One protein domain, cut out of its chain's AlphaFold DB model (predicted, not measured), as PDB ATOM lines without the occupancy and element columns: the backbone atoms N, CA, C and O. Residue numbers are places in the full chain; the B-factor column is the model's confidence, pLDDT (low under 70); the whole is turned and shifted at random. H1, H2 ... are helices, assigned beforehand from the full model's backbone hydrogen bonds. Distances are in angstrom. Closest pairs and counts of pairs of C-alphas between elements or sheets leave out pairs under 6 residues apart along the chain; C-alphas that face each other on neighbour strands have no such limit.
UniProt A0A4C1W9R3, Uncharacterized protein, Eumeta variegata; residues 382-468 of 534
ATOM      1  N   SER A 382     -43.734 -54.937  45.817       56.66
ATOM      2  CA  SER A 382     -43.862 -53.518  45.544       56.66
ATOM      3  C   SER A 382     -42.645 -53.107  44.727       56.66
ATOM      4  O   SER A 382     -41.672 -52.536  45.220       56.66
ATOM      5  N   THR A 383     -42.659 -53.506  43.464       65.31
ATOM      6  CA  THR A 383     -41.699 -53.081  42.461       65.31
ATOM      7  C   THR A 383     -41.964 -51.623  42.094       65.31
ATOM      8  O   THR A 383     -43.060 -51.090  42.275       65.31
ATOM      9  N   LEU A 384     -40.956 -50.953  41.530       69.25
ATOM     10  CA  LEU A 384     -41.133 -49.609  40.966       69.25
ATOM     11  C   LEU A 384     -42.339 -49.546  40.011       69.25
ATOM     12  O   LEU A 384     -43.025 -48.531  39.929       69.25
ATOM     13  N   LEU A 385     -42.627 -50.663  39.355       67.56
ATOM     14  CA  LEU A 385     -43.738 -50.827  38.448       67.56
ATOM     15  C   LEU A 385     -45.117 -50.838  39.122       67.56
ATOM     16  O   LEU A 385     -46.045 -50.181  38.645       67.56
ATOM     17  N   THR A 386     -45.278 -51.569  40.226       72.56
ATOM     18  CA  THR A 386     -46.550 -51.583  40.963       72.56
ATOM     19  C   THR A 386     -46.796 -50.228  41.624       72.56
ATOM     20  O   THR A 386     -47.931 -49.750  41.634       72.56
ATOM     21  N   ALA A 387     -45.735 -49.538  42.058       77.00
ATOM     22  CA  ALA A 387     -45.817 -48.150  42.506       77.00
ATOM     23  C   ALA A 387     -46.249 -47.194  41.376       77.00
ATOM     24  O   ALA A 387     -47.122 -46.352  41.580       77.00
ATOM     25  N   GLU A 388     -45.687 -47.339  40.174       77.75
ATOM     26  CA  GLU A 388     -46.040 -46.515  39.013       77.75
ATOM     27  C   GLU A 388     -47.484 -46.735  38.555       77.75
ATOM     28  O   GLU A 388     -48.214 -45.769  38.331       77.75
ATOM     29  N   THR A 389     -47.923 -47.991  38.504       79.69
ATOM     30  CA  THR A 389     -49.307 -48.370  38.183       79.69
ATOM     31  C   THR A 389     -50.282 -47.796  39.210       79.69
ATOM     32  O   THR A 389     -51.291 -47.199  38.847       79.69
ATOM     33  N   THR A 390     -49.944 -47.884  40.499       81.75
ATOM     34  CA  THR A 390     -50.765 -47.322  41.582       81.75
ATOM     35  C   THR A 390     -50.878 -45.800  41.473       81.75
ATOM     36  O   THR A 390     -51.959 -45.245  41.656       81.75
ATOM     37  N   LEU A 391     -49.787 -45.102  41.138       86.50
ATOM     38  CA  LEU A 391     -49.810 -43.649  40.947       86.50
ATOM     39  C   LEU A 391     -50.633 -43.235  39.721       86.50
ATOM     40  O   LEU A 391     -51.392 -42.270  39.817       86.50
ATOM     41  N   LYS A 392     -50.521 -43.963  38.599       84.69
ATOM     42  CA  LYS A 392     -51.374 -43.758  37.415       84.69
ATOM     43  C   LYS A 392     -52.852 -43.947  37.786       84.69
ATOM     44  O   LYS A 392     -53.645 -43.034  37.584       84.69
ATOM     45  N   PHE A 393     -53.184 -45.044  38.475       85.69
ATOM     46  CA  PHE A 393     -54.541 -45.322  38.953       85.69
ATOM     47  C   PHE A 393     -55.097 -44.209  39.851       85.69
ATOM     48  O   PHE A 393     -56.223 -43.756  39.654       85.69
ATOM     49  N   ILE A 394     -54.314 -43.720  40.819       86.25
ATOM     50  CA  ILE A 394     -54.736 -42.621  41.701       86.25
ATOM     51  C   ILE A 394     -55.044 -41.359  40.888       86.25
ATOM     52  O   ILE A 394     -56.072 -40.724  41.124       86.25
ATOM     53  N   LEU A 395     -54.181 -40.991  39.936       88.44
ATOM     54  CA  LEU A 395     -54.397 -39.812  39.096       88.44
ATOM     55  C   LEU A 395     -55.655 -39.953  38.236       88.44
ATOM     56  O   LEU A 395     -56.441 -39.010  38.176       88.44
ATOM     57  N   ASP A 396     -55.884 -41.124  37.644       85.75
ATOM     58  CA  ASP A 396     -57.070 -41.392  36.826       85.75
ATOM     59  C   ASP A 396     -58.357 -41.288  37.651       85.75
ATOM     60  O   ASP A 396     -59.336 -40.680  37.214       85.75
ATOM     61  N   LYS A 397     -58.352 -41.801  38.889       88.81
ATOM     62  CA  LYS A 397     -59.504 -41.669  39.793       88.81
ATOM     63  C   LYS A 397     -59.726 -40.235  40.240       88.81
ATOM     64  O   LYS A 397     -60.865 -39.782  40.243       88.81
ATOM     65  N   LEU A 398     -58.669 -39.500  40.581       87.19
ATOM     66  CA  LEU A 398     -58.783 -38.089  40.963       87.19
ATOM     67  C   LEU A 398     -59.340 -37.225  39.826       87.19
ATOM     68  O   LEU A 398     -60.150 -36.334  40.092       87.19
ATOM     69  N   LEU A 399     -58.943 -37.508  38.583       85.12
ATOM     70  CA  LEU A 399     -59.491 -36.846  37.400       85.12
ATOM     71  C   LEU A 399     -60.956 -37.229  37.159       85.12
ATOM     72  O   LEU A 399     -61.759 -36.361  36.839       85.12
ATOM     73  N   ALA A 400     -61.333 -38.492  37.380       86.81
ATOM     74  CA  ALA A 400     -62.714 -38.946  37.220       86.81
ATOM     75  C   ALA A 400     -63.703 -38.315  38.221       86.81
ATOM     76  O   ALA A 400     -64.886 -38.205  37.912       86.81
ATOM     77  N   TYR A 401     -63.246 -37.899  39.411       85.38
ATOM     78  CA  TYR A 401     -64.094 -37.198  40.387       85.38
ATOM     79  C   TYR A 401     -64.404 -35.741  40.003       85.38
ATOM     80  O   TYR A 401     -65.377 -35.197  40.519       85.38
ATOM     81  N   ASP A 402     -63.579 -35.115  39.155       84.69
ATOM     82  CA  ASP A 402     -63.741 -33.757  38.603       84.69
ATOM     83  C   ASP A 402     -64.217 -32.673  39.597       84.69
ATOM     84  O   ASP A 402     -65.112 -31.867  39.343       84.69
ATOM     85  N   THR A 403     -63.613 -32.646  40.785       92.12
ATOM     86  CA  THR A 403     -63.842 -31.593  41.783       92.12
ATOM     87  C   THR A 403     -62.663 -30.626  41.816       92.12
ATOM     88  O   THR A 403     -61.530 -30.994  41.512       92.12
ATOM     89  N   VAL A 404     -62.881 -29.394  42.289       89.62
ATOM     90  CA  VAL A 404     -61.792 -28.415  42.488       89.62
ATOM     91  C   VAL A 404     -60.673 -28.992  43.366       89.62
ATOM     92  O   VAL A 404     -59.491 -28.828  43.067       89.62
ATOM     93  N   LEU A 405     -61.034 -29.719  44.429       86.06
ATOM     94  CA  LEU A 405     -60.069 -30.350  45.325       86.06
ATOM     95  C   LEU A 405     -59.311 -31.499  44.644       86.06
ATOM     96  O   LEU A 405     -58.091 -31.569  44.775       86.06
ATOM     97  N   SER A 406     -60.004 -32.381  43.916       85.62
ATOM     98  CA  SER A 406     -59.363 -33.511  43.233       85.62
ATOM     99  C   SER A 406     -58.451 -33.047  42.098       85.62
ATOM    100  O   SER A 406     -57.355 -33.584  41.951       85.62
ATOM    101  N   ASN A 407     -58.829 -31.984  41.383       87.69
ATOM    102  CA  ASN A 407     -58.005 -31.352  40.354       87.69
ATOM    103  C   ASN A 407     -56.752 -30.688  40.953       87.69
ATOM    104  O   ASN A 407     -55.641 -30.913  40.470       87.69
ATOM    105  N   ASN A 408     -56.883 -29.957  42.066       90.25
ATOM    106  CA  ASN A 408     -55.731 -29.376  42.767       90.25
ATOM    107  C   ASN A 408     -54.780 -30.447  43.320       90.25
ATOM    108  O   ASN A 408     -53.560 -30.322  43.189       90.25
ATOM    109  N   LEU A 409     -55.325 -31.517  43.905       87.00
ATOM    110  CA  LEU A 409     -54.535 -32.633  44.419       87.00
ATOM    111  C   LEU A 409     -53.832 -33.397  43.290       87.00
ATOM    112  O   LEU A 409     -52.649 -33.708  43.416       87.00
ATOM    113  N   SER A 410     -54.523 -33.645  42.175       90.50
ATOM    114  CA  SER A 410     -53.952 -34.262  40.971       90.50
ATOM    115  C   SER A 410     -52.781 -33.434  40.434       90.50
ATOM    116  O   SER A 410     -51.691 -33.968  40.237       90.50
ATOM    117  N   ASN A 411     -52.943 -32.113  40.309       89.69
ATOM    118  CA  ASN A 411     -51.879 -31.213  39.851       89.69
ATOM    119  C   ASN A 411     -50.668 -31.200  40.795       89.69
ATOM    120  O   ASN A 411     -49.523 -31.283  40.341       89.69
ATOM    121  N   ALA A 412     -50.903 -31.151  42.109       90.31
ATOM    122  CA  ALA A 412     -49.833 -31.209  43.100       90.31
ATOM    123  C   ALA A 412     -49.078 -32.550  43.047       90.31
ATOM    124  O   ALA A 412     -47.846 -32.571  43.102       90.31
ATOM    125  N   LEU A 413     -49.797 -33.668  42.898       89.69
ATOM    126  CA  LEU A 413     -49.194 -34.993  42.745       89.69
ATOM    127  C   LEU A 413     -48.376 -35.093  41.456       89.69
ATOM    128  O   LEU A 413     -47.241 -35.561  41.508       89.69
ATOM    129  N   ARG A 414     -48.894 -34.592  40.329       90.56
ATOM    130  CA  ARG A 414     -48.170 -34.553  39.049       90.56
ATOM    131  C   ARG A 414     -46.854 -33.789  39.170       90.56
ATOM    132  O   ARG A 414     -45.811 -34.340  38.830       90.56
ATOM    133  N   ALA A 415     -46.873 -32.590  39.758       88.81
ATOM    134  CA  ALA A 415     -45.660 -31.806  40.000       88.81
ATOM    135  C   ALA A 415     -44.632 -32.579  40.847       88.81
ATOM    136  O   ALA A 415     -43.453 -32.650  40.501       88.81
ATOM    137  N   ARG A 416     -45.083 -33.238  41.924       88.31
ATOM    138  CA  ARG A 416     -44.205 -34.033  42.797       88.31
ATOM    139  C   ARG A 416     -43.645 -35.291  42.144       88.31
ATOM    140  O   ARG A 416     -42.547 -35.701  42.529       88.31
ATOM    141  N   ILE A 417     -44.381 -35.907  41.222       86.19
ATOM    142  CA  ILE A 417     -43.905 -37.044  40.430       86.19
ATOM    143  C   ILE A 417     -42.827 -36.556  39.460       86.19
ATOM    144  O   ILE A 417     -41.732 -37.115  39.462       86.19
ATOM    145  N   THR A 418     -43.078 -35.473  38.719       86.06
ATOM    146  CA  THR A 418     -42.107 -34.890  37.781       86.06
ATOM    147  C   THR A 418     -40.804 -34.486  38.478       86.06
ATOM    148  O   THR A 418     -39.733 -34.846  38.003       86.06
ATOM    149  N   GLU A 419     -40.873 -33.823  39.639       84.50
ATOM    150  CA  GLU A 419     -39.691 -33.436  40.434       84.50
ATOM    151  C   GLU A 419     -38.815 -34.627  40.857       84.50
ATOM    152  O   GLU A 419     -37.608 -34.474  41.050       84.50
ATOM    153  N   ARG A 420     -39.418 -35.805  41.063       82.44
ATOM    154  CA  ARG A 420     -38.739 -36.990  41.611       82.44
ATOM    155  C   ARG A 420     -38.354 -38.022  40.557       82.44
ATOM    156  O   ARG A 420     -37.570 -38.923  40.866       82.44
ATOM    157  N   ARG A 421     -38.882 -37.929  39.333       83.75
ATOM    158  CA  ARG A 421     -38.477 -38.820  38.238       83.75
ATOM    159  C   ARG A 421     -37.049 -38.498  37.814       83.75
ATOM    160  O   ARG A 421     -36.670 -37.350  37.626       83.75
ATOM    161  N   SER A 422     -36.254 -39.549  37.647       85.94
ATOM    162  CA  SER A 422     -34.854 -39.451  37.235       85.94
ATOM    163  C   SER A 422     -34.548 -40.440  36.112       85.94
ATOM    164  O   SER A 422     -35.338 -41.341  35.823       85.94
ATOM    165  N   VAL A 423     -33.364 -40.317  35.506       85.31
ATOM    166  CA  VAL A 423     -32.883 -41.269  34.488       85.31
ATOM    167  C   VAL A 423     -32.838 -42.704  35.038       85.31
ATOM    168  O   VAL A 423     -33.131 -43.650  34.310       85.31
ATOM    169  N   LEU A 424     -32.563 -42.867  36.338       83.12
ATOM    170  CA  LEU A 424     -32.541 -44.167  37.017       83.12
ATOM    171  C   LEU A 424     -33.908 -44.856  37.007       83.12
ATOM    172  O   LEU A 424     -33.977 -46.067  36.818       83.12
ATOM    173  N   THR A 425     -34.992 -44.091  37.159       83.06
ATOM    174  CA  THR A 425     -36.366 -44.603  37.081       83.06
ATOM    175  C   THR A 425     -36.611 -45.253  35.718       83.06
ATOM    176  O   THR A 425     -37.072 -46.387  35.652       83.06
ATOM    177  N   GLY A 426     -36.212 -44.579  34.632       83.12
ATOM    178  CA  GLY A 426     -36.324 -45.118  33.274       83.12
ATOM    179  C   GLY A 426     -35.450 -46.348  33.030       83.12
ATOM    180  O   GLY A 426     -35.915 -47.299  32.408       83.12
ATOM    181  N   ILE A 427     -34.226 -46.377  33.569       84.06
ATOM    182  CA  ILE A 427     -33.345 -47.555  33.492       84.06
ATOM    183  C   ILE A 427     -33.991 -48.760  34.178       84.06
ATOM    184  O   ILE A 427     -33.988 -49.850  33.616       84.06
ATOM    185  N   ILE A 428     -34.562 -48.579  35.371       82.31
ATOM    186  CA  ILE A 428     -35.210 -49.672  36.106       82.31
ATOM    187  C   ILE A 428     -36.429 -50.189  35.335       82.31
ATOM    188  O   ILE A 428     -36.546 -51.399  35.167       82.31
ATOM    189  N   ILE A 429     -37.278 -49.302  34.804       80.06
ATOM    190  CA  ILE A 429     -38.434 -49.693  33.975       80.06
ATOM    191  C   ILE A 429     -37.968 -50.463  32.730       80.06
ATOM    192  O   ILE A 429     -38.511 -51.522  32.425       80.06
ATOM    193  N   TYR A 430     -36.921 -49.982  32.049       83.38
ATOM    194  CA  TYR A 430     -36.344 -50.650  30.879       83.38
ATOM    195  C   TYR A 430     -35.793 -52.041  31.214       83.38
ATOM    196  O   TYR A 430     -36.043 -52.992  30.482       83.38
ATOM    197  N   LEU A 431     -35.056 -52.177  32.320       81.44
ATOM    198  CA  LEU A 431     -34.498 -53.458  32.763       81.44
ATOM    199  C   LEU A 431     -35.582 -54.440  33.221       81.44
ATOM    200  O   LEU A 431     -35.411 -55.646  33.059       81.44
ATOM    201  N   GLN A 432     -36.682 -53.934  33.781       76.38
ATOM    202  CA  GLN A 432     -37.825 -54.743  34.200       76.38
ATOM    203  C   GLN A 432     -38.654 -55.224  33.004       76.38
ATOM    204  O   GLN A 432     -39.035 -56.392  32.974       76.38
ATOM    205  N   ASN A 433     -38.922 -54.358  32.019       75.94
ATOM    206  CA  ASN A 433     -39.616 -54.727  30.784       75.94
ATOM    207  C   ASN A 433     -39.288 -53.755  29.626       75.94
ATOM    208  O   ASN A 433     -39.887 -52.680  29.521       75.94
ATOM    209  N   PRO A 434     -38.385 -54.148  28.705       78.56
ATOM    210  CA  PRO A 434     -38.012 -53.326  27.555       78.56
ATOM    211  C   PRO A 434     -39.164 -53.030  26.584       78.56
ATOM    212  O   PRO A 434     -39.140 -51.991  25.927       78.56
ATOM    213  N   LYS A 435     -40.162 -53.923  26.485       77.06
ATOM    214  CA  LYS A 435     -41.321 -53.745  25.595       77.06
ATOM    215  C   LYS A 435     -42.252 -52.671  26.136       77.06
ATOM    216  O   LYS A 435     -42.520 -51.689  25.453       77.06
ATOM    217  N   LYS A 436     -42.609 -52.774  27.420       73.56
ATOM    218  CA  LYS A 436     -43.405 -51.745  28.098       73.56
ATOM    219  C   LYS A 436     -42.712 -50.391  28.089       73.56
ATOM    220  O   LYS A 436     -43.358 -49.378  27.867       73.56
ATOM    221  N   TYR A 437     -41.391 -50.356  28.271       81.00
ATOM    222  CA  TYR A 437     -40.640 -49.111  28.130       81.00
ATOM    223  C   TYR A 437     -40.893 -48.441  26.773       81.00
ATOM    224  O   TYR A 437     -41.043 -47.225  26.705       81.00
ATOM    225  N   GLN A 438     -40.933 -49.225  25.694       77.19
ATOM    226  CA  GLN A 438     -41.183 -48.728  24.346       77.19
ATOM    227  C   GLN A 438     -42.645 -48.287  24.156       77.19
ATOM    228  O   GLN A 438     -42.889 -47.275  23.502       77.19
ATOM    229  N   GLU A 439     -43.605 -48.981  24.767       76.00
ATOM    230  CA  GLU A 439     -45.019 -48.581  24.788       76.00
ATOM    231  C   GLU A 439     -45.251 -47.282  25.579       76.00
ATOM    232  O   GLU A 439     -45.907 -46.363  25.088       76.00
ATOM    233  N   ASP A 440     -44.672 -47.173  26.775       73.94
ATOM    234  CA  ASP A 440     -44.734 -45.981  27.627       73.94
ATOM    235  C   ASP A 440     -43.983 -44.800  26.989       73.94
ATOM    236  O   ASP A 440     -44.393 -43.656  27.162       73.94
ATOM    237  N   LEU A 441     -42.930 -45.046  26.195       76.44
ATOM    238  CA  LEU A 441     -42.268 -44.012  25.388       76.44
ATOM    239  C   LEU A 441     -43.236 -43.395  24.364       76.44
ATOM    240  O   LEU A 441     -43.192 -42.189  24.129       76.44
ATOM    241  N   ASN A 442     -44.115 -44.213  23.779       67.81
ATOM    242  CA  ASN A 442     -45.100 -43.782  22.786       67.81
ATOM    243  C   ASN A 442     -46.333 -43.115  23.427       67.81
ATOM    244  O   ASN A 442     -46.996 -42.310  22.779       67.81
ATOM    245  N   LYS A 443     -46.631 -43.433  24.694       68.69
ATOM    246  CA  LYS A 443     -47.755 -42.890  25.484       68.69
ATOM    247  C   LYS A 443     -47.317 -41.851  26.530       68.69
ATOM    248  O   LYS A 443     -48.084 -41.536  27.438       68.69
ATOM    249  N   ALA A 444     -46.087 -41.347  26.438       62.25
ATOM    250  CA  ALA A 444     -45.491 -40.519  27.480       62.25
ATOM    251  C   ALA A 444     -46.248 -39.190  27.665       62.25
ATOM    252  O   ALA A 444     -46.253 -38.333  26.784       62.25
ATOM    253  N   ASP A 445     -46.833 -39.002  28.848       71.81
ATOM    254  CA  ASP A 445     -47.312 -37.704  29.334       71.81
ATOM    255  C   ASP A 445     -46.164 -36.960  30.046       71.81
ATOM    256  O   ASP A 445     -45.238 -37.570  30.591       71.81
ATOM    257  N   ASN A 446     -46.257 -35.632  30.120       75.56
ATOM    258  CA  ASN A 446     -45.323 -34.728  30.802       75.56
ATOM    259  C   ASN A 446     -45.093 -35.082  32.287       75.56
ATOM    260  O   ASN A 446     -44.132 -34.618  32.900       75.56
ATOM    261  N   THR A 447     -45.967 -35.901  32.879       79.25
ATOM    262  CA  THR A 447     -45.848 -36.376  34.266       79.25
ATOM    263  C   THR A 447     -44.967 -37.629  34.391       79.25
ATOM    264  O   THR A 447     -44.139 -37.721  35.296       79.25
ATOM    265  N   PHE A 448     -45.111 -38.599  33.483       81.62
ATOM    266  CA  PHE A 448     -44.402 -39.887  33.521       81.62
ATOM    267  C   PHE A 448     -43.348 -39.951  32.413       81.62
ATOM    268  O   PHE A 448     -43.319 -40.874  31.605       81.62
ATOM    269  N   THR A 449     -42.473 -38.946  32.363       79.75
ATOM    270  CA  THR A 449     -41.470 -38.827  31.299       79.75
ATOM    271  C   THR A 449     -40.500 -40.004  31.296       79.75
ATOM    272  O   THR A 449     -40.002 -40.411  32.358       79.75
ATOM    273  N   MET A 450     -40.173 -40.483  30.095       83.12
ATOM    274  CA  MET A 450     -39.196 -41.543  29.861       83.12
ATOM    275  C   MET A 450     -37.899 -40.950  29.281       83.12
ATOM    276  O   MET A 450     -37.958 -40.179  28.320       83.12
ATOM    277  N   PRO A 451     -36.719 -41.255  29.853       84.75
ATOM    278  CA  PRO A 451     -35.449 -40.715  29.370       84.75
ATOM    279  C   PRO A 451     -35.111 -41.212  27.956       84.75
ATOM    280  O   PRO A 451     -35.633 -42.213  27.471       84.75
ATOM    281  N   LYS A 452     -34.198 -40.544  27.244       86.12
ATOM    282  CA  LYS A 452     -33.736 -41.075  25.952       86.12
ATOM    283  C   LYS A 452     -32.769 -42.234  26.191       86.12
ATOM    284  O   LYS A 452     -32.003 -42.234  27.155       86.12
ATOM    285  N   LYS A 453     -32.720 -43.193  25.256       82.94
ATOM    286  CA  LYS A 453     -31.780 -44.335  25.310       82.94
ATOM    287  C   LYS A 453     -30.319 -43.886  25.498       82.94
ATOM    288  O   LYS A 453     -29.563 -44.557  26.191       82.94
ATOM    289  N   LYS A 454     -29.927 -42.735  24.933       84.75
ATOM    290  CA  LYS A 454     -28.590 -42.135  25.109       84.75
ATOM    291  C   LYS A 454     -28.301 -41.759  26.568       84.75
ATOM    292  O   LYS A 454     -27.226 -42.081  27.067       84.75
ATOM    293  N   ASP A 455     -29.257 -41.123  27.236       84.88
ATOM    294  CA  ASP A 455     -29.103 -40.658  28.619       84.88
ATOM    295  C   ASP A 455     -29.069 -41.846  29.583       84.88
ATOM    296  O   ASP A 455     -28.233 -41.890  30.483       84.88
ATOM    297  N   MET A 456     -29.901 -42.862  29.325       87.88
ATOM    298  CA  MET A 456     -29.854 -44.126  30.063       87.88
ATOM    299  C   MET A 456     -28.499 -44.821  29.920       87.88
ATOM    300  O   MET A 456     -27.913 -45.208  30.922       87.88
ATOM    301  N   ARG A 457     -27.966 -44.942  28.695       86.56
ATOM    302  CA  ARG A 457     -26.647 -45.554  28.453       86.56
ATOM    303  C   ARG A 457     -25.532 -44.821  29.195       86.56
ATOM    304  O   ARG A 457     -24.689 -45.472  29.804       86.56
ATOM    305  N   LEU A 458     -25.536 -43.487  29.167       87.50
ATOM    306  CA  LEU A 458     -24.545 -42.676  29.877       87.50
ATOM    307  C   LEU A 458     -24.618 -42.900  31.390       87.50
ATOM    308  O   LEU A 458     -23.593 -43.064  32.042       87.50
ATOM    309  N   GLU A 459     -25.824 -42.929  31.949       87.12
ATOM    310  CA  GLU A 459     -26.006 -43.111  33.386       87.12
ATOM    311  C   GLU A 459     -25.693 -44.551  33.827       87.12
ATOM    312  O   GLU A 459     -25.041 -44.749  34.849       87.12
ATOM    313  N   MET A 460     -26.040 -45.558  33.016       86.38
ATOM    314  CA  MET A 460     -25.609 -46.947  33.222       86.38
ATOM    315  C   MET A 460     -24.086 -47.071  33.192       86.38
ATOM    316  O   MET A 460     -23.526 -47.745  34.053       86.38
ATOM    317  N   LYS A 461     -23.407 -46.374  32.270       84.56
ATOM    318  CA  LYS A 461     -21.941 -46.336  32.216       84.56
ATOM    319  C   LYS A 461     -21.351 -45.790  33.518       84.56
ATOM    320  O   LYS A 461     -20.526 -46.461  34.118       84.56
ATOM    321  N   LYS A 462     -21.857 -44.661  34.030       85.38
ATOM    322  CA  LYS A 462     -21.420 -44.104  35.327       85.38
ATOM    323  C   LYS A 462     -21.685 -45.038  36.510       85.38
ATOM    324  O   LYS A 462     -20.964 -45.006  37.503       85.38
ATOM    325  N   ILE A 463     -22.779 -45.803  36.485       83.81
ATOM    326  CA  ILE A 463     -23.063 -46.800  37.529       83.81
ATOM    327  C   ILE A 463     -22.036 -47.929  37.449       83.81
ATOM    328  O   ILE A 463     -21.479 -48.300  38.476       83.81
ATOM    329  N   LEU A 464     -21.761 -48.436  36.247       79.38
ATOM    330  CA  LEU A 464     -20.779 -49.494  36.026       79.38
ATOM    331  C   LEU A 464     -19.365 -49.035  36.396       79.38
ATOM    332  O   LEU A 464     -18.703 -49.743  37.136       79.38
ATOM    333  N   GLU A 465     -18.952 -47.832  35.998       79.75
ATOM    334  CA  GLU A 465     -17.664 -47.225  36.377       79.75
ATOM    335  C   GLU A 465     -17.523 -47.083  37.903       79.75
ATOM    336  O   GLU A 465     -16.462 -47.345  38.454       79.75
ATOM    337  N   ARG A 466     -18.607 -46.748  38.622       76.00
ATOM    338  CA  ARG A 466     -18.607 -46.698  40.098       76.00
ATOM    339  C   ARG A 466     -18.546 -48.070  40.769       76.00
ATOM    340  O   ARG A 466     -18.150 -48.162  41.927       76.00
ATOM    341  N   VAL A 467     -19.028 -49.114  40.101       73.94
ATOM    342  CA  VAL A 467     -19.097 -50.482  40.642       73.94
ATOM    343  C   VAL A 467     -17.880 -51.317  40.215       73.94
ATOM    344  O   VAL A 467     -17.544 -52.295  40.879       73.94
ATOM    345  N   HIS A 468     -17.210 -50.932  39.132       63.66
ATOM    346  CA  HIS A 468     -16.011 -51.552  38.577       63.66
ATOM    347  C   HIS A 468     -14.914 -50.494  38.419       63.66
ATOM    348  O   HIS A 468     -14.662 -49.994  37.328       63.66
TER     349      HIS A 468
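AT A GLANCE: This is residues 382 to 468 of the 534 residues of an uncharacterized protein of Eumeta variegata (UniProt A0A4C1W9R3). A helical hairpin, H1 and H2, makes one end of a loose rod; H3 stands across its open end, H4 folds back on H3, and H5 points away at the far end. The printed part has 87 residues with five named helices, class all helix, radius of gyration of the C-alphas 14.9 A, spans 51 by 24 by 24 A.

IN THESE COORDINATES: H1, residues 384 to 401, starts at C-alpha 384 (-41.133, -49.609, 40.966) and measures 26.1 A. H2 is residues 404 to 420, 24.6 A; H3, 423 to 432; H4, 434 to 442. H5, residues 453 to 467, ends at C-alpha 467 (-19.097, -50.482, 40.642).

HOW THE PARTS SIT: H1 and H2 touch at a shallow tilt of 24 degrees, opposite ways; closest C-alphas Leu 398 and Ser 406, 5.1 A. The hub H3 touches H1 (Leu 385 to Ile 429, 7.0 A), H4 (Tyr 430 to Tyr 437, 5.3 A) and H5 (Ile 427 to Met 456, 6.0 A), closest C-alphas each. In the five helices every O i to N i+4 pair is within hydrogen-bond range.

THE WHOLE: There is no cut and no long link. Residues 382 to 385, 442 to 444 and 468 have pLDDT under 70.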